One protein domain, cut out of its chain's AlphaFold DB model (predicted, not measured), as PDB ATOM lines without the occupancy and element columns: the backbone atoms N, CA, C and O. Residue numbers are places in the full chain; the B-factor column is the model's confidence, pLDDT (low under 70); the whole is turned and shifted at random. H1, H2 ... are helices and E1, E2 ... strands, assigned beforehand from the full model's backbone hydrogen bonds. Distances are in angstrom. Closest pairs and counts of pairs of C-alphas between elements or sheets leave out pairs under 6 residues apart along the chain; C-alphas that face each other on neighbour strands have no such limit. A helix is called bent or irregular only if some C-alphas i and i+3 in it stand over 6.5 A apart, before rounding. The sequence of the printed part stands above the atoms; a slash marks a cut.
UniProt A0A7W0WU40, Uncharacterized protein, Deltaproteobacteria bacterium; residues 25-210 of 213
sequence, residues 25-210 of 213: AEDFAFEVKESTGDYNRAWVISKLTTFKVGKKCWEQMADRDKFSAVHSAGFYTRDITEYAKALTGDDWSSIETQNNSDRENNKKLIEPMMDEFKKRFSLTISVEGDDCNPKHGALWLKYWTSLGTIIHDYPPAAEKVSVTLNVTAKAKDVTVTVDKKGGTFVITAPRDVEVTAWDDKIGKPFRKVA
ATOM      1  N   ALA A  25     -23.369  -6.607 -21.428       91.94
ATOM      2  CA  ALA A  25     -22.582  -5.703 -22.257       91.94
ATOM      3  C   ALA A  25     -22.993  -4.235 -22.071       91.94
ATOM      4  O   ALA A  25     -22.123  -3.363 -22.073       91.94
ATOM      5  N   GLU A  26     -24.283  -3.962 -21.875       93.19
ATOM      6  CA  GLU A  26     -24.794  -2.617 -21.595       93.19
ATOM      7  C   GLU A  26     -24.434  -2.169 -20.176       93.19
ATOM      8  O   GLU A  26     -24.042  -1.019 -19.996       93.19
ATOM      9  N   ASP A  27     -24.451  -3.074 -19.192       93.62
ATOM     10  CA  ASP A  27     -23.962  -2.777 -17.836       93.62
ATOM     11  C   ASP A  27     -22.469  -2.403 -17.863       93.62
ATOM     12  O   ASP A  27     -22.043  -1.410 -17.270       93.62
ATOM     13  N   PHE A  28     -21.658  -3.149 -18.620       95.81
ATOM     14  CA  PHE A  28     -20.247  -2.814 -18.798       95.81
ATOM     15  C   PHE A  28     -20.052  -1.479 -19.530       95.81
ATOM     16  O   PHE A  28     -19.236  -0.658 -19.109       95.81
ATOM     17  N   ALA A  29     -20.803  -1.224 -20.607       96.69
ATOM     18  CA  ALA A  29     -20.750   0.047 -21.327       96.69
ATOM     19  C   ALA A  29     -21.165   1.229 -20.433       96.69
ATOM     20  O   ALA A  29     -20.542   2.292 -20.493       96.69
ATOM     21  N   PHE A  30     -22.167   1.038 -19.572       95.69
ATOM     22  CA  PHE A  30     -22.589   2.017 -18.578       95.69
ATOM     23  C   PHE A  30     -21.460   2.342 -17.594       95.69
ATOM     24  O   PHE A  30     -21.156   3.514 -17.388       95.69
ATOM     25  N   GLU A  31     -20.765   1.343 -17.055       96.44
ATOM     26  CA  GLU A  31     -19.640   1.592 -16.142       96.44
ATOM     27  C   GLU A  31     -18.461   2.290 -16.835       96.44
ATOM     28  O   GLU A  31     -17.793   3.143 -16.245       96.44
ATOM     29  N   VAL A  32     -18.236   2.020 -18.125       96.88
ATOM     30  CA  VAL A  32     -17.267   2.778 -18.935       96.88
ATOM     31  C   VAL A  32     -17.698   4.236 -19.096       96.88
ATOM     32  O   VAL A  32     -16.862   5.133 -18.955       96.88
ATOM     33  N   LYS A  33     -18.987   4.500 -19.341       95.62
ATOM     34  CA  LYS A  33     -19.544   5.861 -19.383       95.62
ATOM     35  C   LYS A  33     -19.347   6.576 -18.047       95.62
ATOM     36  O   LYS A  33     -18.880   7.708 -18.037       95.62
ATOM     37  N   GLU A  34     -19.660   5.928 -16.929       95.56
ATOM     38  CA  GLU A  34     -19.503   6.516 -15.593       95.56
ATOM     39  C   GLU A  34     -18.033   6.799 -15.261       95.56
ATOM     40  O   GLU A  34     -17.717   7.840 -14.689       95.56
ATOM     41  N   SER A  35     -17.115   5.916 -15.664       95.44
ATOM     42  CA  SER A  35     -15.682   6.098 -15.413       95.44
ATOM     43  C   SER A  35     -15.027   7.163 -16.294       95.44
ATOM     44  O   SER A  35     -14.043   7.765 -15.869       95.44
ATOM     45  N   THR A  36     -15.487   7.340 -17.533       94.69
ATOM     46  CA  THR A  36     -14.869   8.272 -18.496       94.69
ATOM     47  C   THR A  36     -15.587   9.613 -18.561       94.69
ATOM     48  O   THR A  36     -14.974  10.620 -18.895       94.69
ATOM     49  N   GLY A  37     -16.874   9.631 -18.224       93.12
ATOM     50  CA  GLY A  37     -17.755  10.776 -18.391       93.12
ATOM     51  C   GLY A  37     -18.307  10.938 -19.807       93.12
ATOM     52  O   GLY A  37     -19.082  11.873 -20.001       93.12
ATOM     53  N   ASP A  38     -17.969  10.058 -20.758       92.81
ATOM     54  CA  ASP A  38     -18.217  10.220 -22.198       92.81
ATOM     55  C   ASP A  38     -19.146   9.132 -22.764       92.81
ATOM     56  O   ASP A  38     -18.942   7.931 -22.564       92.81
ATOM     57  N   TYR A  39     -20.147   9.537 -23.543       93.69
ATOM     58  CA  TYR A  39     -21.101   8.621 -24.172       93.69
ATOM     59  C   TYR A  39     -20.506   7.899 -25.374       93.69
ATOM     60  O   TYR A  39     -20.717   6.695 -25.531       93.69
ATOM     61  N   ASN A  40     -19.717   8.596 -26.194       95.06
ATOM     62  CA  ASN A  40     -19.050   7.980 -27.340       95.06
ATOM     63  C   ASN A  40     -18.158   6.791 -26.920       95.06
ATOM     64  O   ASN A  40     -18.143   5.766 -27.602       95.06
ATOM     65  N   ARG A  41     -17.503   6.866 -25.751       96.44
ATOM     66  CA  ARG A  41     -16.668   5.785 -25.198       96.44
ATOM     67  C   ARG A  41     -17.496   4.538 -24.902       96.44
ATOM     68  O   ARG A  41     -17.113   3.434 -25.281       96.44
ATOM     69  N   ALA A  42     -18.656   4.716 -24.278       96.62
ATOM     70  CA  ALA A  42     -19.597   3.637 -24.002       96.62
ATOM     71  C   ALA A  42     -20.145   3.010 -25.288       96.62
ATOM     72  O   ALA A  42     -20.218   1.791 -25.411       96.62
ATOM     73  N   TRP A  43     -20.449   3.828 -26.294       96.31
ATOM     74  CA  TRP A  43     -20.922   3.345 -27.587       96.31
ATOM     75  C   TRP A  43     -19.858   2.593 -28.387       96.31
ATOM     76  O   TRP A  43     -20.203   1.701 -29.158       96.31
ATOM     77  N   VAL A  44     -18.564   2.856 -28.189       97.69
ATOM     78  CA  VAL A  44     -17.516   1.982 -28.745       97.69
ATOM     79  C   VAL A  44     -17.634   0.560 -28.175       97.69
ATOM     80  O   VAL A  44     -17.438  -0.415 -28.905       97.69
ATOM     81  N   ILE A  45     -17.988   0.422 -26.895       97.56
ATOM     82  CA  ILE A  45     -18.233  -0.881 -26.267       97.56
ATOM     83  C   ILE A  45     -19.513  -1.507 -26.823       97.56
ATOM     84  O   ILE A  45     -19.427  -2.577 -27.416       97.56
ATOM     85  N   SER A  46     -20.664  -0.841 -26.708       95.75
ATOM     86  CA  SER A  46     -21.959  -1.453 -27.048       95.75
ATOM     87  C   SER A  46     -22.245  -1.559 -28.549       95.75
ATOM     88  O   SER A  46     -22.916  -2.492 -28.994       95.75
ATOM     89  N   LYS A  47     -21.732  -0.639 -29.377       95.62
ATOM     90  CA  LYS A  47     -22.023  -0.619 -30.823       95.62
ATOM     91  C   LYS A  47     -20.934  -1.259 -31.682       95.62
ATOM     92  O   LYS A  47     -21.280  -1.824 -32.724       95.62
ATOM     93  N   LEU A  48     -19.658  -1.160 -31.294       97.75
ATOM     94  CA  LEU A  48     -18.514  -1.542 -32.145       97.75
ATOM     95  C   LEU A  48     -17.758  -2.784 -31.658       97.75
ATOM     96  O   LEU A  48     -16.963  -3.351 -32.413       97.75
ATOM     97  N   THR A  49     -17.996  -3.208 -30.415       98.12
ATOM     98  CA  THR A  49     -17.271  -4.316 -29.794       98.12
ATOM     99  C   THR A  49     -18.236  -5.429 -29.397       98.12
ATOM    100  O   THR A  49     -19.312  -5.193 -28.866       98.12
ATOM    101  N   THR A  50     -17.871  -6.676 -29.669       98.00
ATOM    102  CA  THR A  50     -18.638  -7.858 -29.262       98.00
ATOM    103  C   THR A  50     -17.793  -8.704 -28.330       98.00
ATOM    104  O   THR A  50     -16.747  -9.212 -28.730       98.00
ATOM    105  N   PHE A  51     -18.265  -8.904 -27.103       97.25
ATOM    106  CA  PHE A  51     -17.606  -9.753 -26.117       97.25
ATOM    107  C   PHE A  51     -18.301 -11.111 -26.040       97.25
ATOM    108  O   PHE A  51     -19.503 -11.214 -25.812       97.25
ATOM    109  N   LYS A  52     -17.521 -12.172 -26.221       97.25
ATOM    110  CA  LYS A  52     -17.911 -13.568 -26.036       97.25
ATOM    111  C   LYS A  52     -17.112 -14.118 -24.864       97.25
ATOM    112  O   LYS A  52     -16.067 -14.743 -25.042       97.25
ATOM    113  N   VAL A  53     -17.583 -13.810 -23.665       96.25
ATOM    114  CA  VAL A  53     -16.934 -14.184 -22.409       96.25
ATOM    115  C   VAL A  53     -17.885 -14.988 -21.528       96.25
ATOM    116  O   VAL A  53     -19.098 -14.987 -21.739       96.25
ATOM    117  N   GLY A  54     -17.320 -15.709 -20.561       94.12
ATOM    118  CA  GLY A  54     -18.082 -16.474 -19.583       94.12
ATOM    119  C   GLY A  54     -18.961 -15.613 -18.674       94.12
ATOM    120  O   GLY A  54     -18.793 -14.396 -18.582       94.12
ATOM    121  N   LYS A  55     -19.904 -16.249 -17.972       92.00
ATOM    122  CA  LYS A  55     -20.879 -15.533 -17.140       92.00
ATOM    123  C   LYS A  55     -20.192 -14.808 -15.983       92.00
ATOM    124  O   LYS A  55     -20.471 -13.638 -15.749       92.00
ATOM    125  N   LYS A  56     -19.257 -15.475 -15.298       91.69
ATOM    126  CA  LYS A  56     -18.500 -14.848 -14.201       91.69
ATOM    127  C   LYS A  56     -17.607 -13.719 -14.693       91.69
ATOM    128  O   LYS A  56     -17.461 -12.721 -14.002       91.69
ATOM    129  N   CYS A  57     -17.035 -13.855 -15.889       94.31
ATOM    130  CA  CYS A  57     -16.270 -12.775 -16.503       94.31
ATOM    131  C   CYS A  57     -17.114 -11.502 -16.648       94.31
ATOM    132  O   CYS A  57     -16.653 -10.431 -16.267       94.31
ATOM    133  N   TRP A  58     -18.357 -11.616 -17.128       93.50
ATOM    134  CA  TRP A  58     -19.262 -10.471 -17.251       93.50
ATOM    135  C   TRP A  58     -19.532  -9.771 -15.920       93.50
ATOM    136  O   TRP A  58     -19.373  -8.557 -15.831       93.50
ATOM    137  N   GLU A  59     -19.863 -10.541 -14.881       89.50
ATOM    138  CA  GLU A  59     -20.100 -10.016 -13.528       89.50
ATOM    139  C   GLU A  59     -18.884  -9.231 -13.002       89.50
ATOM    140  O   GLU A  59     -19.030  -8.222 -12.318       89.50
ATOM    141  N   GLN A  60     -17.672  -9.667 -13.353       93.44
ATOM    142  CA  GLN A  60     -16.425  -9.024 -12.946       93.44
ATOM    143  C   GLN A  60     -16.038  -7.832 -13.831       93.44
ATOM    144  O   GLN A  60     -15.391  -6.906 -13.353       93.44
ATOM    145  N   MET A  61     -16.393  -7.837 -15.120       93.69
ATOM    146  CA  MET A  61     -16.004  -6.778 -16.056       93.69
ATOM    147  C   MET A  61     -16.609  -5.418 -15.692       93.69
ATOM    148  O   MET A  61     -15.944  -4.403 -15.888       93.69
ATOM    149  N   ALA A  62     -17.828  -5.395 -15.149       90.50
ATOM    150  CA  ALA A  62     -18.498  -4.172 -14.708       90.50
ATOM    151  C   ALA A  62     -18.044  -3.687 -13.312       90.50
ATOM    152  O   ALA A  62     -18.184  -2.511 -12.991       90.50
ATOM    153  N   ASP A  63     -17.450  -4.545 -12.473       89.25
ATOM    154  CA  ASP A  63     -16.993  -4.156 -11.130       89.25
ATOM    155  C   ASP A  63     -15.656  -3.391 -11.205       89.25
ATOM    156  O   ASP A  63     -14.559  -3.961 -11.154       89.25
ATOM    157  N   ARG A  64     -15.767  -2.064 -11.329       84.94
ATOM    158  CA  ARG A  64     -14.640  -1.123 -11.434       84.94
ATOM    159  C   ARG A  64     -13.760  -1.037 -10.185       84.94
ATOM    160  O   ARG A  64     -12.620  -0.591 -10.285       84.94
ATOM    161  N   ASP A  65     -14.282  -1.432  -9.026       85.12
ATOM    162  CA  ASP A  65     -13.565  -1.317  -7.755       85.12
ATOM    163  C   ASP A  65     -12.630  -2.514  -7.551       85.12
ATOM    164  O   ASP A  65     -11.566  -2.390  -6.940       85.12
ATOM    165  N   LYS A  66     -13.011  -3.689  -8.069       83.88
ATOM    166  CA  LYS A  66     -12.245  -4.934  -7.900       83.88
ATOM    167  C   LYS A  66     -11.461  -5.363  -9.135       83.88
ATOM    168  O   LYS A  66     -10.481  -6.101  -8.993       83.88
ATOM    169  N   PHE A  67     -11.876  -4.943 -10.326       92.38
ATOM    170  CA  PHE A  67     -11.297  -5.395 -11.587       92.38
ATOM    171  C   PHE A  67     -10.884  -4.231 -12.486       92.38
ATOM    172  O   PHE A  67     -11.187  -3.066 -12.261       92.38
ATOM    173  N   SER A  68     -10.118  -4.553 -13.522       93.56
ATOM    174  CA  SER A  68      -9.439  -3.586 -14.384       93.56
ATOM    175  C   SER A  68     -10.035  -3.505 -15.789       93.56
ATOM    176  O   SER A  68      -9.467  -2.819 -16.641       93.56
ATOM    177  N   ALA A  69     -11.155  -4.182 -16.059       96.38
ATOM    178  CA  ALA A  69     -11.808  -4.146 -17.367       96.38
ATOM    179  C   ALA A  69     -12.295  -2.735 -17.727       96.38
ATOM    180  O   ALA A  69     -11.990  -2.274 -18.822       96.38
ATOM    181  N   VAL A  70     -12.956  -2.021 -16.806       96.50
ATOM    182  CA  VAL A  70     -13.417  -0.634 -17.029       96.50
ATOM    183  C   VAL A  70     -12.237   0.305 -17.298       96.50
ATOM    184  O   VAL A  70     -12.240   1.057 -18.271       96.50
ATOM    185  N   HIS A  71     -11.171   0.200 -16.500       95.12
ATOM    186  CA  HIS A  71      -9.947   0.977 -16.714       95.12
ATOM    187  C   HIS A  71      -9.308   0.690 -18.085       95.12
ATOM    188  O   HIS A  71      -8.954   1.610 -18.820       95.12
ATOM    189  N   SER A  72      -9.218  -0.589 -18.462       96.75
ATOM    190  CA  SER A  72      -8.696  -1.024 -19.764       96.75
ATOM    191  C   SER A  72      -9.559  -0.515 -20.921       96.75
ATOM    192  O   SER A  72      -9.033  -0.029 -21.924       96.75
ATOM    193  N   ALA A  73     -10.884  -0.555 -20.761       97.44
ATOM    194  CA  ALA A  73     -11.833  -0.013 -21.721       97.44
ATOM    195  C   ALA A  73     -11.585   1.474 -21.969       97.44
ATOM    196  O   ALA A  73     -11.646   1.906 -23.114       97.44
ATOM    197  N   GLY A  74     -11.247   2.249 -20.934       96.56
ATOM    198  CA  GLY A  74     -10.923   3.670 -21.064       96.56
ATOM    199  C   GLY A  74      -9.814   3.948 -22.087       96.56
ATOM    200  O   GLY A  74      -9.948   4.871 -22.889       96.56
ATOM    201  N   PHE A  75      -8.757   3.131 -22.125       96.44
ATOM    202  CA  PHE A  75      -7.698   3.257 -23.134       96.44
ATOM    203  C   PHE A  75      -8.154   2.800 -24.514       96.44
ATOM    204  O   PHE A  75      -8.018   3.542 -25.482       96.44
ATOM    205  N   TYR A  76      -8.741   1.604 -24.599       98.31
ATOM    206  CA  TYR A  76      -9.203   1.048 -25.870       98.31
ATOM    207  C   TYR A  76     -10.197   1.982 -26.569       98.31
ATOM    208  O   TYR A  76     -10.037   2.310 -27.741       98.31
ATOM    209  N   THR A  77     -11.211   2.441 -25.840       98.38
ATOM    210  CA  THR A  77     -12.271   3.293 -26.384       98.38
ATOM    211  C   THR A  77     -11.732   4.644 -26.844       98.38
ATOM    212  O   THR A  77     -12.143   5.101 -27.905       98.38
ATOM    213  N   ARG A  78     -10.760   5.237 -26.130       97.75
ATOM    214  CA  ARG A  78     -10.044   6.437 -26.600       97.75
ATOM    215  C   ARG A  78      -9.413   6.201 -27.966       97.75
ATOM    216  O   ARG A  78      -9.641   6.965 -28.897       97.75
ATOM    217  N   ASP A  79      -8.623   5.143 -28.080       98.38
ATOM    218  CA  ASP A  79      -7.828   4.907 -29.278       98.38
ATOM    219  C   ASP A  79      -8.744   4.600 -30.481       98.38
ATOM    220  O   ASP A  79      -8.492   5.068 -31.590       98.38
ATOM    221  N   ILE A  80      -9.880   3.924 -30.266       98.25
ATOM    222  CA  ILE A  80     -10.894   3.731 -31.316       98.25
ATOM    223  C   ILE A  80     -11.590   5.040 -31.708       98.25
ATOM    224  O   ILE A  80     -11.863   5.235 -32.893       98.25
ATOM    225  N   THR A  81     -11.864   5.949 -30.768       97.75
ATOM    226  CA  THR A  81     -12.447   7.262 -31.109       97.75
ATOM    227  C   THR A  81     -11.487   8.104 -31.953       97.75
ATOM    228  O   THR A  81     -11.904   8.687 -32.952       97.75
ATOM    229  N   GLU A  82     -10.190   8.092 -31.634       97.56
ATOM    230  CA  GLU A  82      -9.165   8.776 -32.435       97.56
ATOM    231  C   GLU A  82      -8.976   8.113 -33.806       97.56
ATOM    232  O   GLU A  82      -8.833   8.794 -34.823       97.56
ATOM    233  N   TYR A  83      -9.048   6.782 -33.869       96.50
ATOM    234  CA  TYR A  83      -9.052   6.056 -35.135       96.50
ATOM    235  C   TYR A  83     -10.248   6.443 -36.020       96.50
ATOM    236  O   TYR A  83     -10.073   6.698 -37.212       96.50
ATOM    237  N   ALA A  84     -11.454   6.527 -35.452       96.56
ATOM    238  CA  ALA A  84     -12.644   6.952 -36.186       96.56
ATOM    239  C   ALA A  84     -12.482   8.374 -36.734       96.56
ATOM    240  O   ALA A  84     -12.641   8.586 -37.939       96.56
ATOM    241  N   LYS A  85     -12.037   9.308 -35.886       96.06
ATOM    242  CA  LYS A  85     -11.715  10.688 -36.269       96.06
ATOM    243  C   LYS A  85     -10.706  10.748 -37.414       96.06
ATOM    244  O   LYS A  85     -10.916  11.483 -38.373       96.06
ATOM    245  N   ALA A  86      -9.637   9.955 -37.364       93.12
ATOM    246  CA  ALA A  86      -8.635   9.913 -38.430       93.12
ATOM    247  C   ALA A  86      -9.196   9.401 -39.771       93.12
ATOM    248  O   ALA A  86      -8.681   9.755 -40.833       93.12
ATOM    249  N   LEU A  87     -10.235   8.560 -39.744       92.19
ATOM    250  CA  LEU A  87     -10.835   7.986 -40.946       92.19
ATOM    251  C   LEU A  87     -11.972   8.809 -41.544       92.19
ATOM    252  O   LEU A  87     -12.144   8.773 -42.766       92.19
ATOM    253  N   THR A  88     -12.770   9.474 -40.715       93.12
ATOM    254  CA  THR A  88     -13.984  10.170 -41.161       93.12
ATOM    255  C   THR A  88     -13.890  11.684 -41.025       93.12
ATOM    256  O   THR A  88     -14.602  12.395 -41.725       93.12
ATOM    257  N   GLY A  89     -12.988  12.185 -40.176       93.50
ATOM    258  CA  GLY A  89     -12.942  13.585 -39.761       93.50
ATOM    259  C   GLY A  89     -13.936  13.927 -38.645       93.50
ATOM    260  O   GLY A  89     -13.903  15.051 -38.148       93.50
ATOM    261  N   ASP A  90     -14.782  12.983 -38.223       93.31
ATOM    262  CA  ASP A  90     -15.788  13.215 -37.186       93.31
ATOM    263  C   ASP A  90     -15.147  13.142 -35.797       93.31
ATOM    264  O   ASP A  90     -14.780  12.073 -35.307       93.31
ATOM    265  N   ASP A  91     -15.023  14.289 -35.135       95.56
ATOM    266  CA  ASP A  91     -14.529  14.367 -33.762       95.56
ATOM    267  C   ASP A  91     -15.692  14.240 -32.768       95.56
ATOM    268  O   ASP A  91     -16.241  15.235 -32.288       95.56
ATOM    269  N   TRP A  92     -16.094  12.998 -32.478       95.56
ATOM    270  CA  TRP A  92     -17.219  12.716 -31.576       95.56
ATOM    271  C   TRP A  92     -17.029  13.336 -30.189       95.56
ATOM    272  O   TRP A  92     -17.987  13.867 -29.635       95.56
ATOM    273  N   SER A  93     -15.807  13.326 -29.653       93.19
ATOM    274  CA  SER A  93     -15.487  13.913 -28.346       93.19
ATOM    275  C   SER A  93     -15.716  15.427 -28.330       93.19
ATOM    276  O   SER A  93     -16.349  15.958 -27.414       93.19
ATOM    277  N   SER A  94     -15.255  16.132 -29.369       94.38
ATOM    278  CA  SER A  94     -15.481  17.574 -29.511       94.38
ATOM    279  C   SER A  94     -16.958  17.901 -29.736       94.38
ATOM    280  O   SER A  94     -17.474  18.829 -29.121       94.38
ATOM    281  N   ILE A  95     -17.671  17.119 -30.556       94.12
ATOM    282  CA  ILE A  95     -19.115  17.303 -30.791       94.12
ATOM    283  C   ILE A  95     -19.902  17.086 -29.497       94.12
ATOM    284  O   ILE A  95     -20.813  17.849 -29.188       94.12
ATOM    285  N   GLU A  96     -19.555  16.072 -28.707       92.69
ATOM    286  CA  GLU A  96     -20.271  15.749 -27.472       92.69
ATOM    287  C   GLU A  96     -20.170  16.880 -26.442       92.69
ATOM    288  O   GLU A  96     -21.142  17.186 -25.743       92.69
ATOM    289  N   THR A  97     -19.003  17.523 -26.389       91.81
ATOM    290  CA  THR A  97     -18.645  18.561 -25.413       91.81
ATOM    291  C   THR A  97     -18.821  19.992 -25.932       91.81
ATOM    292  O   THR A  97     -18.655  20.938 -25.161       91.81
ATOM    293  N   GLN A  98     -19.235  20.181 -27.193       88.69
ATOM    294  CA  GLN A  98     -19.393  21.502 -27.823       88.69
ATOM    295  C   GLN A  98     -20.350  22.434 -27.059       88.69
ATOM    296  O   GLN A  98     -20.202  23.653 -27.089       88.69
ATOM    297  N   ASN A  99     -21.329  21.857 -26.356       85.06
ATOM    298  CA  ASN A  99     -22.169  22.558 -25.396       85.06
ATOM    299  C   ASN A  99     -22.502  21.638 -24.215       85.06
ATOM    300  O   ASN A  99     -23.365  20.764 -24.315       85.06
ATOM    301  N   ASN A 100     -21.843  21.863 -23.078       78.25
ATOM    302  CA  ASN A 100     -21.997  21.028 -21.887       78.25
ATOM    303  C   ASN A 100     -23.401  21.075 -21.264       78.25
ATOM    304  O   ASN A 100     -23.761  20.139 -20.551       78.25
ATOM    305  N   SER A 101     -24.204  22.112 -21.528       82.75
ATOM    306  CA  SER A 101     -25.592  22.175 -21.044       82.75
ATOM    307  C   SER A 101     -26.573  21.370 -21.900       82.75
ATOM    308  O   SER A 101     -27.718  21.202 -21.493       82.75
ATOM    309  N   ASP A 102     -26.130  20.842 -23.048       85.75
ATOM    310  CA  ASP A 102     -26.990  20.147 -24.008       85.75
ATOM    311  C   ASP A 102     -26.361  18.861 -24.580       85.75
ATOM    312  O   ASP A 102     -26.534  18.497 -25.747       85.75
ATOM    313  N   ARG A 103     -25.609  18.136 -23.740       87.56
ATOM    314  CA  ARG A 103     -24.947  16.881 -24.138       87.56
ATOM    315  C   ARG A 103     -25.929  15.859 -24.714       87.56
ATOM    316  O   ARG A 103     -25.577  15.137 -25.639       87.56
ATOM    317  N   GLU A 104     -27.162  15.819 -24.212       87.19
ATOM    318  CA  GLU A 104     -28.210  14.926 -24.721       87.19
ATOM    319  C   GLU A 104     -28.600  15.215 -26.176       87.19
ATOM    320  O   GLU A 104     -28.828  14.274 -26.937       87.19
ATOM    321  N   ASN A 105     -28.654  16.478 -26.610       89.06
ATOM    322  CA  ASN A 105     -28.880  16.767 -28.027       89.06
ATOM    323  C   ASN A 105     -27.614  16.547 -28.862       89.06
ATOM    324  O   ASN A 105     -27.731  16.047 -29.980       89.06
ATOM    325  N   ASN A 106     -26.418  16.818 -28.325       91.00
ATOM    326  CA  ASN A 106     -25.163  16.538 -29.037       91.00
ATOM    327  C   ASN A 106     -25.025  15.045 -29.385       91.00
ATOM    328  O   ASN A 106     -24.599  14.703 -30.486       91.00
ATOM    329  N   LYS A 107     -25.473  14.143 -28.502       89.75
ATOM    330  CA  LYS A 107     -25.526  12.694 -28.777       89.75
ATOM    331  C   LYS A 107     -26.276  12.340 -30.054       89.75
ATOM    332  O   LYS A 107     -25.833  11.466 -30.790       89.75
ATOM    333  N   LYS A 108     -27.395  13.017 -30.328       91.94
ATOM    334  CA  LYS A 108     -28.220  12.759 -31.521       91.94
ATOM    335  C   LYS A 108     -27.475  13.092 -32.815       91.94
ATOM    336  O   LYS A 108     -27.822  12.561 -33.863       91.94
ATOM    337  N   LEU A 109     -26.461  13.959 -32.744       92.19
ATOM    338  CA  LEU A 109     -25.574  14.269 -33.866       92.19
ATOM    339  C   LEU A 109     -24.525  13.171 -34.069       92.19
ATOM    340  O   LEU A 109     -24.196  12.839 -35.203       92.19
ATOM    341  N   ILE A 110     -24.024  12.597 -32.973       94.06
ATOM    342  CA  ILE A 110     -22.968  11.573 -32.975       94.06
ATOM    343  C   ILE A 110     -23.514  10.201 -33.371       94.06
ATOM    344  O   ILE A 110     -22.854   9.458 -34.093       94.06
ATOM    345  N   GLU A 111     -24.716   9.849 -32.916       94.12
ATOM    346  CA  GLU A 111     -25.317   8.535 -33.156       94.12
ATOM    347  C   GLU A 111     -25.309   8.096 -34.637       94.12
ATOM    348  O   GLU A 111     -24.776   7.017 -34.913       94.12
ATOM    349  N   PRO A 112     -25.779   8.901 -35.614       95.06
ATOM    350  CA  PRO A 112     -25.710   8.510 -37.023       95.06
ATOM    351  C   PRO A 112     -24.269   8.363 -37.543       95.06
ATOM    352  O   PRO A 112     -24.020   7.517 -38.404       95.06
ATOM    353  N   MET A 113     -23.308   9.135 -37.019       95.69
ATOM    354  CA  MET A 113     -21.889   9.012 -37.384       95.69
ATOM    355  C   MET A 113     -21.311   7.681 -36.889       95.69
ATOM    356  O   MET A 113     -20.604   6.992 -37.625       95.69
ATOM    357  N   MET A 114     -21.655   7.276 -35.663       95.25
ATOM    358  CA  MET A 114     -21.242   5.983 -35.116       95.25
ATOM    359  C   MET A 114     -21.905   4.809 -35.830       95.25
ATOM    360  O   MET A 114     -21.240   3.805 -36.085       95.25
ATOM    361  N   ASP A 115     -23.181   4.923 -36.194       95.06
ATOM    362  CA  ASP A 115     -23.887   3.881 -36.941       95.06
ATOM    363  C   ASP A 115     -23.305   3.698 -38.353       95.06
ATOM    364  O   ASP A 115     -23.219   2.572 -38.854       95.06
ATOM    365  N   GLU A 116     -22.845   4.776 -38.992       95.50
ATOM    366  CA  GLU A 116     -22.099   4.689 -40.248       95.50
ATOM    367  C   GLU A 116     -20.711   4.069 -40.032       95.50
ATOM    368  O   GLU A 116     -20.317   3.153 -40.761       95.50
ATOM    369  N   PHE A 117     -19.989   4.486 -38.990       97.06
ATOM    370  CA  PHE A 117     -18.674   3.934 -38.668       97.06
ATOM    371  C   PHE A 117     -18.724   2.441 -38.311       97.06
ATOM    372  O   PHE A 117     -17.846   1.680 -38.718       97.06
ATOM    373  N   LYS A 118     -19.792   1.977 -37.655       96.38
ATOM    374  CA  LYS A 118     -20.045   0.556 -37.360       96.38
ATOM    375  C   LYS A 118     -20.060  -0.326 -38.611       96.38
ATOM    376  O   LYS A 118     -19.718  -1.502 -38.547       96.38
ATOM    377  N   LYS A 119     -20.411   0.221 -39.780       95.81
ATOM    378  CA  LYS A 119     -20.351  -0.515 -41.060       95.81
ATOM    379  C   LYS A 119     -18.916  -0.716 -41.559       95.81
ATOM    380  O   LYS A 119     -18.689  -1.541 -42.450       95.81
ATOM    381  N   ARG A 120     -17.969   0.058 -41.021       96.12
ATOM    382  CA  ARG A 120     -16.545   0.067 -41.372       96.12
ATOM    383  C   ARG A 120     -15.673  -0.600 -40.324       96.12
ATOM    384  O   ARG A 120     -14.602  -1.068 -40.686       96.12
ATOM    385  N   PHE A 121     -16.096  -0.654 -39.067       98.19
ATOM    386  CA  PHE A 121     -15.285  -1.205 -37.991       98.19
ATOM    387  C   PHE A 121     -16.075  -2.120 -37.056       98.19
ATOM    388  O   PHE A 121     -17.162  -1.772 -36.600       98.19
ATOM    389  N   SER A 122     -15.478  -3.263 -36.722       98.12
ATOM    390  CA  SER A 122     -15.950  -4.130 -35.644       98.12
ATOM    391  C   SER A 122     -14.800  -4.891 -34.987       98.12
ATOM    392  O   SER A 122     -13.929  -5.422 -35.682       98.12
ATOM    393  N   LEU A 123     -14.855  -5.037 -33.662       98.62
ATOM    394  CA  LEU A 123     -13.970  -5.911 -32.893       98.62
ATOM    395  C   LEU A 123     -14.791  -6.994 -32.183       98.62
ATOM    396  O   LEU A 123     -15.710  -6.690 -31.434       98.62
ATOM    397  N   THR A 124     -14.444  -8.263 -32.365       98.75
ATOM    398  CA  THR A 124     -14.969  -9.371 -31.555       98.75
ATOM    399  C   THR A 124     -13.868  -9.919 -30.660       98.75
ATOM    400  O   THR A 124     -12.795 -10.265 -31.145       98.75
ATOM    401  N   ILE A 125     -14.141 -10.058 -29.366       98.19
ATOM    402  CA  ILE A 125     -13.233 -10.645 -28.378       98.19
ATOM    403  C   ILE A 125     -13.906 -11.887 -27.818       98.19
ATOM    404  O   ILE A 125     -15.009 -11.811 -27.288       98.19
ATOM    405  N   SER A 126     -13.242 -13.030 -27.923       98.31
ATOM    406  CA  SER A 126     -13.688 -14.289 -27.332       98.31
ATOM    407  C   SER A 126     -12.648 -14.756 -26.329       98.31
ATOM    408  O   SER A 126     -11.489 -14.928 -26.704       98.31
ATOM    409  N   VAL A 127     -13.040 -14.971 -25.076       97.75
ATOM    410  CA  VAL A 127     -12.140 -15.481 -24.030       97.75
ATOM    411  C   VAL A 127     -12.675 -16.814 -23.535       97.75
ATOM    412  O   VAL A 127     -13.806 -16.905 -23.067       97.75
ATOM    413  N   GLU A 128     -11.869 -17.862 -23.668       95.50
ATOM    414  CA  GLU A 128     -12.227 -19.200 -23.207       95.50
ATOM    415  C   GLU A 128     -12.301 -19.258 -21.677       95.50
ATOM    416  O   GLU A 128     -11.383 -18.820 -20.981       95.50
ATOM    417  N   GLY A 129     -13.348 -19.904 -21.163       91.56
ATOM    418  CA  GLY A 129     -13.572 -20.121 -19.734       91.56
ATOM    419  C   GLY A 129     -14.739 -19.305 -19.184       91.56
ATOM    420  O   GLY A 129     -15.163 -18.314 -19.771       91.56
ATOM    421  N   ASP A 130     -15.275 -19.756 -18.050       88.81
ATOM    422  CA  ASP A 130     -16.366 -19.058 -17.357       88.81
ATOM    423  C   ASP A 130     -15.871 -17.784 -16.645       88.81
ATOM    424  O   ASP A 130     -16.544 -16.754 -16.631       88.81
ATOM    425  N   ASP A 131     -14.654 -17.851 -16.100       85.19
ATOM    426  CA  ASP A 131     -13.973 -16.765 -15.401       85.19
ATOM    427  C   ASP A 131     -12.737 -16.336 -16.207       85.19
ATOM    428  O   ASP A 131     -11.780 -17.099 -16.358       85.19
ATOM    429  N   CYS A 132     -12.781 -15.124 -16.761       86.44
ATOM    430  CA  CYS A 132     -11.664 -14.516 -17.485       86.44
ATOM    431  C   CYS A 132     -10.747 -13.690 -16.567       86.44
ATOM    432  O   CYS A 132      -9.756 -13.141 -17.055       86.44
ATOM    433  N   ASN A 133     -11.110 -13.551 -15.284       87.62
ATOM    434  CA  ASN A 133     -10.430 -12.810 -14.230       87.62
ATOM    435  C   ASN A 133      -9.818 -11.484 -14.732       87.62
ATOM    436  O   ASN A 133      -8.595 -11.403 -14.886       87.62
ATOM    437  N   PRO A 134     -10.631 -10.438 -14.997       86.56
ATOM    438  CA  PRO A 134     -10.209  -9.163 -15.580       86.56
ATOM    439  C   PRO A 134      -9.385  -8.286 -14.623       86.56
ATOM    440  O   PRO A 134      -9.594  -7.079 -14.524       86.56
ATOM    441  N   LYS A 135      -8.445  -8.861 -13.877       89.75
ATOM    442  CA  LYS A 135      -7.528  -8.118 -13.011       89.75
ATOM    443  C   LYS A 135      -6.422  -7.453 -13.819       89.75
ATOM    444  O   LYS A 135      -6.142  -7.820 -14.963       89.75
ATOM    445  N   HIS A 136      -5.755  -6.495 -13.186       81.56
ATOM    446  CA  HIS A 136      -4.586  -5.840 -13.750       81.56
ATOM    447  C   HIS A 136      -3.562  -6.877 -14.237       81.56
ATOM    448  O   HIS A 136      -3.170  -7.778 -13.495       81.56
ATOM    449  N   GLY A 137      -3.132  -6.744 -15.493       85.06
ATOM    450  CA  GLY A 137      -2.177  -7.657 -16.119       85.06
ATOM    451  C   GLY A 137      -2.778  -8.912 -16.760       85.06
ATOM    452  O   GLY A 137      -2.018  -9.679 -17.349       85.06
ATOM    453  N   ALA A 138      -4.102  -9.121 -16.716       93.38
ATOM    454  CA  ALA A 138      -4.740 -10.211 -17.455       93.38
ATOM    455  C   ALA A 138      -4.397 -10.122 -18.954       93.38
ATOM    456  O   ALA A 138      -4.562  -9.072 -19.581       93.38
ATOM    457  N   LEU A 139      -3.923 -11.226 -19.539       95.56
ATOM    458  CA  LEU A 139      -3.388 -11.228 -20.905       95.56
ATOM    459  C   LEU A 139      -4.416 -10.786 -21.943       95.56
ATOM    460  O   LEU A 139      -4.096  -9.991 -22.819       95.56
ATOM    461  N   TRP A 140      -5.665 -11.228 -21.807       96.62
ATOM    462  CA  TRP A 140      -6.721 -10.835 -22.735       96.62
ATOM    463  C   TRP A 140      -7.010  -9.324 -22.698       96.62
ATOM    464  O   TRP A 140      -7.256  -8.743 -23.753       96.62
ATOM    465  N   LEU A 141      -6.909  -8.679 -21.523       97.00
ATOM    466  CA  LEU A 141      -7.013  -7.221 -21.400       97.00
ATOM    467  C   LEU A 141      -5.828  -6.540 -22.087       97.00
ATOM    468  O   LEU A 141      -6.040  -5.603 -22.849       97.00
ATOM    469  N   LYS A 142      -4.599  -7.043 -21.889       97.31
ATOM    470  CA  LYS A 142      -3.389  -6.522 -22.557       97.31
ATOM    471  C   LYS A 142      -3.500  -6.612 -24.081       97.31
ATOM    472  O   LYS A 142      -3.167  -5.654 -24.775       97.31
ATOM    473  N   TYR A 143      -3.984  -7.740 -24.604       98.19
ATOM    474  CA  TYR A 143      -4.218  -7.923 -26.038       98.19
ATOM    475  C   TYR A 143      -5.274  -6.955 -26.560       98.19
ATOM    476  O   TYR A 143      -5.053  -6.292 -27.568       98.19
ATOM    477  N   TRP A 144      -6.406  -6.853 -25.864       98.19
ATOM    478  CA  TRP A 144      -7.510  -5.989 -26.257       98.19
ATOM    479  C   TRP A 144      -7.115  -4.508 -26.294       98.19
ATOM    480  O   TRP A 144      -7.344  -3.844 -27.306       98.19
ATOM    481  N   THR A 145      -6.482  -3.991 -25.240       97.25
ATOM    482  CA  THR A 145      -6.057  -2.586 -25.204       97.25
ATOM    483  C   THR A 145      -5.003  -2.292 -26.260       97.25
ATOM    484  O   THR A 145      -5.121  -1.303 -26.978       97.25
ATOM    485  N   SER A 146      -4.040  -3.200 -26.441       97.75
ATOM    486  CA  SER A 146      -3.006  -3.048 -27.469       97.75
ATOM    487  C   SER A 146      -3.578  -3.060 -28.879       97.75
ATOM    488  O   SER A 146      -3.046  -2.375 -29.745       97.75
ATOM    489  N   LEU A 147      -4.668  -3.792 -29.132       98.50
ATOM    490  CA  LEU A 147      -5.357  -3.725 -30.420       98.50
ATOM    491  C   LEU A 147      -5.922  -2.331 -30.688       98.50
ATOM    492  O   LEU A 147      -5.761  -1.848 -31.804       98.50
ATOM    493  N   GLY A 148      -6.517  -1.675 -29.686       98.00
ATOM    494  CA  GLY A 148      -6.961  -0.282 -29.809       98.00
ATOM    495  C   GLY A 148      -5.820   0.631 -30.257       98.00
ATOM    496  O   GLY A 148      -5.920   1.278 -31.299       98.00
ATOM    497  N   THR A 149      -4.696   0.588 -29.537       98.19
ATOM    498  CA  THR A 149      -3.507   1.395 -29.846       98.19
ATOM    499  C   THR A 149      -2.914   1.063 -31.215       98.19
ATOM    500  O   THR A 149      -2.616   1.959 -31.996       98.19
ATOM    501  N   ILE A 150      -2.780  -0.221 -31.561       98.00
ATOM    502  CA  ILE A 150      -2.235  -0.649 -32.857       98.00
ATOM    503  C   ILE A 150      -3.110  -0.164 -34.015       98.00
ATOM    504  O   ILE A 150      -2.574   0.270 -35.031       98.00
ATOM    505  N   ILE A 151      -4.436  -0.251 -33.886       97.31
ATOM    506  CA  ILE A 151      -5.373   0.197 -34.924       97.31
ATOM    507  C   ILE A 151      -5.303   1.718 -35.087       97.31
ATOM    508  O   ILE A 151      -5.304   2.204 -36.215       97.31
ATOM    509  N   HIS A 152      -5.201   2.453 -33.981       96.62
ATOM    510  CA  HIS A 152      -5.000   3.898 -33.988       96.62
ATOM    511  C   HIS A 152      -3.676   4.303 -34.658       96.62
ATOM    512  O   HIS A 152      -3.672   5.141 -35.558       96.62
ATOM    513  N   ASP A 153      -2.560   3.685 -34.264       96.69
ATOM    514  CA  ASP A 153      -1.221   4.055 -34.740       96.69
ATOM    515  C   ASP A 153      -0.958   3.589 -36.182       96.69
ATOM    516  O   ASP A 153      -0.237   4.244 -36.945       96.69
ATOM    517  N   TYR A 154      -1.539   2.448 -36.561       96.69
ATOM    518  CA  TYR A 154      -1.353   1.779 -37.850       96.69
ATOM    519  C   TYR A 154      -2.703   1.440 -38.500       96.69
ATOM    520  O   TYR A 154      -3.004   0.259 -38.724       96.69
ATOM    521  N   PRO A 155      -3.517   2.455 -38.844       95.75
ATOM    522  CA  PRO A 155      -4.857   2.252 -39.379       95.75
ATOM    523  C   PRO A 155      -4.790   1.469 -40.697       95.75
ATOM    524  O   PRO A 155      -4.113   1.922 -41.630       95.75
ATOM    525  N   PRO A 156      -5.467   0.310 -40.826       96.19
ATOM    526  CA  PRO A 156      -5.451  -0.460 -42.066       96.19
ATOM    527  C   PRO A 156      -5.959   0.342 -43.273       96.19
ATOM    528  O   PRO A 156      -6.863   1.174 -43.175       96.19
ATOM    529  N   ALA A 157      -5.396   0.073 -44.453       95.19
ATOM    530  CA  ALA A 157      -5.816   0.715 -45.703       95.19
ATOM    531  C   ALA A 157      -7.187   0.256 -46.211       95.19
ATOM    532  O   ALA A 157      -7.784   0.931 -47.050       95.19
ATOM    533  N   ALA A 158      -7.696  -0.863 -45.696       95.75
ATOM    534  CA  ALA A 158      -9.001  -1.383 -46.056       95.75
ATOM    535  C   ALA A 158     -10.134  -0.390 -45.739       95.75
ATOM    536  O   ALA A 158     -10.080   0.376 -44.778       95.75
ATOM    537  N   GLU A 159     -11.192  -0.431 -46.549       92.88
ATOM    538  CA  GLU A 159     -12.417   0.348 -46.316       92.88
ATOM    539  C   GLU A 159     -13.193  -0.162 -45.093       92.88
ATOM    540  O   GLU A 159     -13.823   0.615 -44.377       92.88
ATOM    541  N   LYS A 160     -13.129  -1.479 -44.860       96.25
ATOM    542  CA  LYS A 160     -13.764  -2.163 -43.735       96.25
ATOM    543  C   LYS A 160     -12.726  -2.970 -42.973       96.25
ATOM    544  O   LYS A 160     -11.970  -3.729 -43.580       96.25
ATOM    545  N   VAL A 161     -12.730  -2.812 -41.657       98.00
ATOM    546  CA  VAL A 161     -11.822  -3.445 -40.711       98.00
ATOM    547  C   VAL A 161     -12.627  -4.264 -39.705       98.00
ATOM    548  O   VAL A 161     -13.348  -3.724 -38.873       98.00
ATOM    549  N   SER A 162     -12.488  -5.583 -39.768       98.44
ATOM    550  CA  SER A 162     -13.048  -6.523 -38.802       98.44
ATOM    551  C   SER A 162     -11.913  -7.246 -38.099       98.44
ATOM    552  O   SER A 162     -11.090  -7.896 -38.743       98.44
ATOM    553  N   VAL A 163     -11.885  -7.184 -36.775       98.75
ATOM    554  CA  VAL A 163     -10.866  -7.848 -35.961       98.75
ATOM    555  C   VAL A 163     -11.542  -8.864 -35.050       98.75
ATOM    556  O   VAL A 163     -12.513  -8.550 -34.370       98.75
ATOM    557  N   THR A 164     -11.017 -10.083 -35.017       98.81
ATOM    558  CA  THR A 164     -11.441 -11.133 -34.089       98.81
ATOM    559  C   THR A 164     -10.248 -11.545 -33.243       98.81
ATOM    560  O   THR A 164      -9.257 -12.026 -33.781       98.81
ATOM    561  N   LEU A 165     -10.353 -11.394 -31.925       98.81
ATOM    562  CA  LEU A 165      -9.391 -11.872 -30.940       98.81
ATOM    563  C   LEU A 165      -9.969 -13.095 -30.221       98.81
ATOM    564  O   LEU A 165     -10.966 -12.988 -29.516       98.81
ATOM    565  N   ASN A 166      -9.326 -14.246 -30.373       98.62
ATOM    566  CA  ASN A 166      -9.649 -15.482 -29.671       98.62
ATOM    567  C   ASN A 166      -8.559 -15.771 -28.638       98.62
ATOM    568  O   ASN A 166      -7.421 -16.069 -28.998       98.62
ATOM    569  N   VAL A 167      -8.901 -15.711 -27.359       98.25
ATOM    570  CA  VAL A 167      -7.989 -15.994 -26.254       98.25
ATOM    571  C   VAL A 167      -8.342 -17.352 -25.661       98.25
ATOM    572  O   VAL A 167      -9.440 -17.542 -25.143       98.25
ATOM    573  N   THR A 168      -7.430 -18.316 -25.764       97.12
ATOM    574  CA  THR A 168      -7.694 -19.728 -25.438       97.12
ATOM    575  C   THR A 168      -6.570 -20.334 -24.607       97.12
ATOM    576  O   THR A 168      -5.398 -19.998 -24.777       97.12
ATOM    577  N   ALA A 169      -6.922 -21.269 -23.726       95.38
ATOM    578  CA  ALA A 169      -5.967 -22.035 -22.926       95.38
ATOM    579  C   ALA A 169      -5.096 -22.973 -23.784       95.38
ATOM    580  O   ALA A 169      -4.010 -23.376 -23.372       95.38
ATOM    581  N   LYS A 170      -5.562 -23.343 -24.986       95.44
ATOM    582  CA  LYS A 170      -4.855 -24.277 -25.879       95.44
ATOM    583  C   LYS A 170      -3.778 -23.609 -26.728       95.44
ATOM    584  O   LYS A 170      -2.875 -24.299 -27.206       95.44
ATOM    585  N   ALA A 171      -3.880 -22.302 -26.962       96.88
ATOM    586  CA  ALA A 171      -2.873 -21.587 -27.730       96.88
ATOM    587  C   ALA A 171      -1.574 -21.506 -26.927       96.88
ATOM    588  O   ALA A 171      -1.576 -21.183 -25.743       96.88
ATOM    589  N   LYS A 172      -0.458 -21.800 -27.595       96.25
ATOM    590  CA  LYS A 172       0.897 -21.700 -27.030       96.25
ATOM    591  C   LYS A 172       1.691 -20.533 -27.610       96.25
ATOM    592  O   LYS A 172       2.759 -20.208 -27.112       96.25
ATOM    593  N   ASP A 173       1.171 -19.933 -28.676       97.56
ATOM    594  CA  ASP A 173       1.733 -18.773 -29.349       97.56
ATOM    595  C   ASP A 173       0.588 -17.878 -29.860       97.56
ATOM    596  O   ASP A 173      -0.567 -18.309 -29.921       97.56
ATOM    597  N   VAL A 174       0.912 -16.641 -30.224       98.50
ATOM    598  CA  VAL A 174       0.051 -15.726 -30.964       98.50
ATOM    599  C   VAL A 174       0.129 -16.042 -32.453       98.50
ATOM    600  O   VAL A 174       1.199 -15.997 -33.061       98.50
ATOM    601  N   THR A 175      -1.024 -16.281 -33.066       98.31
ATOM    602  CA  THR A 175      -1.165 -16.417 -34.518       98.31
ATOM    603  C   THR A 175      -2.087 -15.336 -35.049       98.31
ATOM    604  O   THR A 175      -3.172 -15.146 -34.500       98.31
ATOM    605  N   VAL A 176      -1.696 -14.678 -36.138       98.50
ATOM    606  CA  VAL A 176      -2.519 -13.667 -36.807       98.50
ATOM    607  C   VAL A 176      -2.687 -14.030 -38.272       98.50
ATOM    608  O   VAL A 176      -1.709 -14.155 -39.008       98.50
ATOM    609  N   THR A 177      -3.937 -14.145 -38.698       98.25
ATOM    610  CA  THR A 177      -4.314 -14.298 -40.101       98.25
ATOM    611  C   THR A 177      -4.931 -12.995 -40.578       98.25
ATOM    612  O   THR A 177      -5.815 -12.456 -39.915       98.25
ATOM    613  N   VAL A 178      -4.480 -12.509 -41.732       98.25
ATOM    614  CA  VAL A 178      -5.047 -11.332 -42.395       98.25
ATOM    615  C   VAL A 178      -5.585 -11.754 -43.751       98.25
ATOM    616  O   VAL A 178      -4.923 -12.500 -44.478       98.25
ATOM    617  N   ASP A 179      -6.787 -11.307 -44.094       97.38
ATOM    618  CA  ASP A 179      -7.334 -11.546 -45.422       97.38
ATOM    619  C   ASP A 179      -6.540 -10.804 -46.511       97.38
ATOM    620  O   ASP A 179      -5.743  -9.900 -46.257       97.38
ATOM    621  N   LYS A 180      -6.779 -11.173 -47.773       94.12
ATOM    622  CA  LYS A 180      -6.064 -10.574 -48.908       94.12
ATOM    623  C   LYS A 180      -6.279  -9.063 -49.024       94.12
ATOM    624  O   LYS A 180      -5.417  -8.388 -49.579       94.12
ATOM    625  N   LYS A 181      -7.413  -8.540 -48.542       93.56
ATOM    626  CA  LYS A 181      -7.732  -7.109 -48.601       93.56
ATOM    627  C   LYS A 181      -7.115  -6.313 -47.447       93.56
ATOM    628  O   LYS A 181      -7.201  -5.090 -47.472       93.56
ATOM    629  N   GLY A 182      -6.499  -6.968 -46.460       95.69
ATOM    630  CA  GLY A 182      -5.915  -6.290 -45.301       95.69
ATOM    631  C   GLY A 182      -6.955  -5.709 -44.339       95.69
ATOM    632  O   GLY A 182      -6.634  -4.794 -43.588       95.69
ATOM    633  N   GLY A 183      -8.202  -6.183 -44.403       96.88
ATOM    634  CA  GLY A 183      -9.336  -5.654 -43.647       96.88
ATOM    635  C   GLY A 183      -9.920  -6.636 -42.638       96.88
ATOM    636  O   GLY A 183     -10.620  -6.222 -41.730       96.88
ATOM    637  N   THR A 184      -9.649  -7.935 -42.744       98.44
ATOM    638  CA  THR A 184     -10.112  -8.920 -41.755       98.44
ATOM    639  C   THR A 184      -8.928  -9.554 -41.052       98.44
ATOM    640  O   THR A 184      -8.099 -10.193 -41.696       98.44
ATOM    641  N   PHE A 185      -8.881  -9.409 -39.731       98.75
ATOM    642  CA  PHE A 185      -7.843  -9.952 -38.863       98.75
ATOM    643  C   PHE A 185      -8.453 -11.010 -37.949       98.75
ATOM    644  O   PHE A 185      -9.430 -10.747 -37.250       98.75
ATOM    645  N   VAL A 186      -7.861 -12.199 -37.924       98.75
ATOM    646  CA  VAL A 186      -8.201 -13.252 -36.964       98.75
ATOM    647  C   VAL A 186      -6.960 -13.568 -36.154       98.75
ATOM    648  O   VAL A 186      -5.957 -14.031 -36.690       98.75
ATOM    649  N   ILE A 187      -7.041 -13.293 -34.861       98.81
ATOM    650  CA  ILE A 187      -5.961 -13.422 -33.898       98.81
ATOM    651  C   ILE A 187      -6.342 -14.537 -32.938       98.81
ATOM    652  O   ILE A 187      -7.428 -14.518 -32.363       98.81
ATOM    653  N   THR A 188      -5.442 -15.489 -32.740       98.75
ATOM    654  CA  THR A 188      -5.545 -16.477 -31.665       98.75
ATOM    655  C   THR A 188      -4.360 -16.270 -30.742       98.75
ATOM    656  O   THR A 188      -3.228 -16.232 -31.217       98.75
ATOM    657  N   ALA A 189      -4.614 -16.111 -29.447       98.38
ATOM    658  CA  ALA A 189      -3.593 -15.823 -28.450       98.38
ATOM    659  C   ALA A 189      -3.763 -16.701 -27.195       98.38
ATOM    660  O   ALA A 189      -4.886 -17.117 -26.880       98.38
ATOM    661  N   PRO A 190      -2.675 -17.003 -26.466       97.44
ATOM    662  CA  PRO A 190      -2.748 -17.779 -25.231       97.44
ATOM    663  C   PRO A 190      -3.458 -17.021 -24.114       97.44
ATOM    664  O   PRO A 190      -3.215 -15.838 -23.901       97.44
ATOM    665  N   ARG A 191      -4.306 -17.713 -23.355       95.94
ATOM    666  CA  ARG A 191      -4.961 -17.132 -22.174       95.94
ATOM    667  C   ARG A 191      -4.038 -17.046 -20.964       95.94
ATOM    668  O   ARG A 191      -4.096 -16.069 -20.225       95.94
ATOM    669  N   ASP A 192      -3.209 -18.071 -20.782       92.88
ATOM    670  CA  ASP A 192      -2.575 -18.361 -19.491       92.88
ATOM    671  C   ASP A 192      -1.045 -18.183 -19.506       92.88
ATOM    672  O   ASP A 192      -0.410 -18.210 -18.455       92.88
ATOM    673  N   VAL A 193      -0.434 -18.003 -20.684       93.75
ATOM    674  CA  VAL A 193       1.024 -17.898 -20.843       93.75
ATOM    675  C   VAL A 193       1.373 -16.659 -21.652       93.75
ATOM    676  O   VAL A 193       0.961 -16.522 -22.802       93.75
ATOM    677  N   GLU A 194       2.173 -15.766 -21.069       95.38
ATOM    678  CA  GLU A 194       2.671 -14.608 -21.799       95.38
ATOM    679  C   GLU A 194       3.774 -15.034 -22.765       95.38
ATOM    680  O   GLU A 194       4.835 -15.512 -22.364       95.38
ATOM    681  N   VAL A 195       3.521 -14.855 -24.057       96.50
ATOM    682  CA  VAL A 195       4.491 -15.183 -25.097       96.50
ATOM    683  C   VAL A 195       5.447 -14.017 -25.299       96.50
ATOM    684  O   VAL A 195       5.023 -12.870 -25.389       96.50
ATOM    685  N   THR A 196       6.739 -14.295 -25.443       96.62
ATOM    686  CA  THR A 196       7.728 -13.266 -25.775       96.62
ATOM    687  C   THR A 196       7.351 -12.518 -27.058       96.62
ATOM    688  O   THR A 196       7.041 -13.141 -28.077       96.62
ATOM    689  N   ALA A 197       7.423 -11.184 -27.008       96.06
ATOM    690  CA  ALA A 197       7.120 -10.287 -28.125       96.06
ATOM    691  C   ALA A 197       5.716 -10.500 -28.731       96.06
ATOM    692  O   ALA A 197       5.522 -10.375 -29.943       96.06
ATOM    693  N   TRP A 198       4.731 -10.879 -27.905       97.50
ATOM    694  CA  TRP A 198       3.349 -11.066 -28.353       97.50
ATOM    695  C   TRP A 198       2.780  -9.802 -29.016       97.50
ATOM    696  O   TRP A 198       2.034  -9.896 -29.986       97.50
ATOM    697  N   ASP A 199       3.163  -8.628 -28.526       96.31
ATOM    698  CA  ASP A 199       2.762  -7.308 -29.007       96.31
ATOM    699  C   ASP A 199       3.240  -7.068 -30.442       96.31
ATOM    700  O   ASP A 199       2.468  -6.659 -31.310       96.31
ATOM    701  N   ASP A 200       4.493  -7.412 -30.736       97.50
ATOM    702  CA  ASP A 200       5.058  -7.329 -32.077       97.50
ATOM    703  C   ASP A 200       4.443  -8.372 -33.023       97.50
ATOM    704  O   ASP A 200       4.169  -8.056 -34.184       97.50
ATOM    705  N   LYS A 201       4.138  -9.582 -32.527       98.19
ATOM    706  CA  LYS A 201       3.412 -10.611 -33.297       98.19
ATOM    707  C   LYS A 201       2.017 -10.139 -33.710       98.19
ATOM    708  O   LYS A 201       1.610 -10.403 -34.842       98.19
ATOM    709  N   ILE A 202       1.313  -9.411 -32.840       98.12
ATOM    710  CA  ILE A 202       0.022  -8.790 -33.173       98.12
ATOM    711  C   ILE A 202       0.218  -7.589 -34.106       98.12
ATOM    712  O   ILE A 202      -0.466  -7.491 -35.119       98.12
ATOM    713  N   GLY A 203       1.150  -6.686 -33.796       97.88
ATOM    714  CA  GLY A 203       1.288  -5.398 -34.479       97.88
ATOM    715  C   GLY A 203       1.893  -5.462 -35.883       97.88
ATOM    716  O   GLY A 203       1.522  -4.665 -36.747       97.88
ATOM    717  N   LYS A 204       2.807  -6.403 -36.161       98.06
ATOM    718  CA  LYS A 204       3.465  -6.546 -37.477       98.06
ATOM    719  C   LYS A 204       2.475  -6.668 -38.645       98.06
ATOM    720  O   LYS A 204       2.641  -5.939 -39.627       98.06
ATOM    721  N   PRO A 205       1.454  -7.543 -38.576       98.00
ATOM    722  CA  PRO A 205       0.416  -7.621 -39.598       98.00
ATOM    723  C   PRO A 205      -0.295  -6.290 -39.876       98.00
ATOM    724  O   PRO A 205      -0.467  -5.951 -41.044       98.00
ATOM    725  N   PHE A 206      -0.644  -5.514 -38.841       97.88
ATOM    726  CA  PHE A 206      -1.280  -4.198 -39.004       97.88
ATOM    727  C   PHE A 206      -0.342  -3.205 -39.688       97.88
ATOM    728  O   PHE A 206      -0.713  -2.616 -40.700       97.88
ATOM    729  N   ARG A 207       0.916  -3.105 -39.232       97.44
ATOM    730  CA  ARG A 207       1.946  -2.256 -39.864       97.44
ATOM    731  C   ARG A 207       2.114  -2.539 -41.356       97.44
ATOM    732  O   ARG A 207       2.307  -1.618 -42.142       97.44
ATOM    733  N   LYS A 208       2.035  -3.811 -41.754       97.12
ATOM    734  CA  LYS A 208       2.204  -4.234 -43.150       97.12
ATOM    735  C   LYS A 208       1.085  -3.737 -44.072       97.12
ATOM    736  O   LYS A 208       1.348  -3.499 -45.248       97.12
ATOM    737  N   VAL A 209      -0.142  -3.621 -43.563       96.88
ATOM    738  CA  VAL A 209      -1.331  -3.232 -44.347       96.88
ATOM    739  C   VAL A 209      -1.839  -1.830 -44.011       96.88
ATOM    740  O   VAL A 209      -2.898  -1.424 -44.493       96.88
ATOM    741  N   ALA A 210      -1.097  -1.096 -43.182       96.06
ATOM    742  CA  ALA A 210      -1.439   0.251 -42.766       96.06
ATOM    743  C   ALA A 210      -1.531   1.204 -43.965       96.06
ATOM    744  O   ALA A 210      -0.827   1.056 -44.972       96.06
TER     745      ALA A 210
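What this domain is: This is residues 25 to 210 of the 213 residues of an uncharacterized protein of Deltaproteobacteria bacterium (UniProt A0A7W0WU40). A twisted sheet of five strands has H7 and H8 packed over one face and no named helix over the other; H4 packs beside H7 and links this slab to a cluster of H1, H2, H5 and H6, whose H5-H6 hairpin makes one far end. The printed part has 186 residues, with eight named helices and five named strands in the order H1 H2 E1 H3 H4 H5 H6 E2 H7 E3 E4 E5 H8, a mixed class. The sheet, E1 E2 E3 E5 E4, is mixed. The whole is compact but flat, radius of gyration of the C-alphas 16.2 A, spans 51 by 39 by 21 A.

How they stand to each other: H1, residues 25 to 36, and H2, residues 39 to 48, form a helical hairpin, closest C-alphas Ala 29 and Ala 42, 4.6 A. E1, residues 49 to 52, precedes H3, residues 55 to 61, which only just touches H1, with 3 pairs of C-alphas within 8 A, closest Phe 28 and Met 61, 6.4 A. H4, residues 69 to 88, touches H2 with residues 73 to 81 alone, about perpendicular at 87 degrees, closest C-alphas Arg 41 and Thr 77, 5.2 A. H5, residues 92 to 97, and H6, residues 100 to 118, form a helical hairpin, closest C-alphas Glu 96 and Asn 106, 5.2 A. H6 is irregular, C-alphas 101 and 104 being 8.5 A apart. E2, residues 121 to 127, is parallel to E1, N 50 and O 123 2.8 A apart, within hydrogen-bond range. H7, residues 139 to 153, touches H4, closest C-alphas Tyr 76 and Gly 148, 4.7 A, at a shallow tilt of 20 degrees, the same way. E3, residues 161 to 168, is parallel to E2, N 124 and O 163 2.8 A apart. H7 lies over E3 at a height of 9.9 A over the sheet. Two strand-helix-strand units, parallel neighbour strands with helices between, are E1, H3 to H6, E2, and E2, H7, E3, the latter with a left-handed crossover. E4, residues 175 to 178, and E5, residues 184 to 190, form a hairpin, N 177 and O 186 2.9 A apart; E5 is parallel to E3, N 164 and O 185 2.8 A apart. H8, residues 198 to 209, only just irregular with C-alphas 202 and 205 6.54 A apart, lies over E4 on the same face as H7, giving two layers, helices on one face of a sheet. Every O i to N i+4 pair is within range in H1, H3, H5 and H7, but 5 of 6 in H2, 15 of 16 in H4, 9 of 15 in H6 and 6 of 8 in H8.

Where its parts are: H1 begins at C-alpha 25, (-22.582, -5.703, -22.257), and H8 ends at C-alpha 209, (-1.331, -3.232, -44.347). H4 is 27.9 A long, H6 25.7 A, E3 22.7 A and H7 20.7 A.

The domain as a whole: The C-alphas farthest apart, Ser 101 and Lys 172, are 51.6 A apart. The printed part has no cut; E2 to H7 is the long link. No printed residue is under 70 in pLDDT.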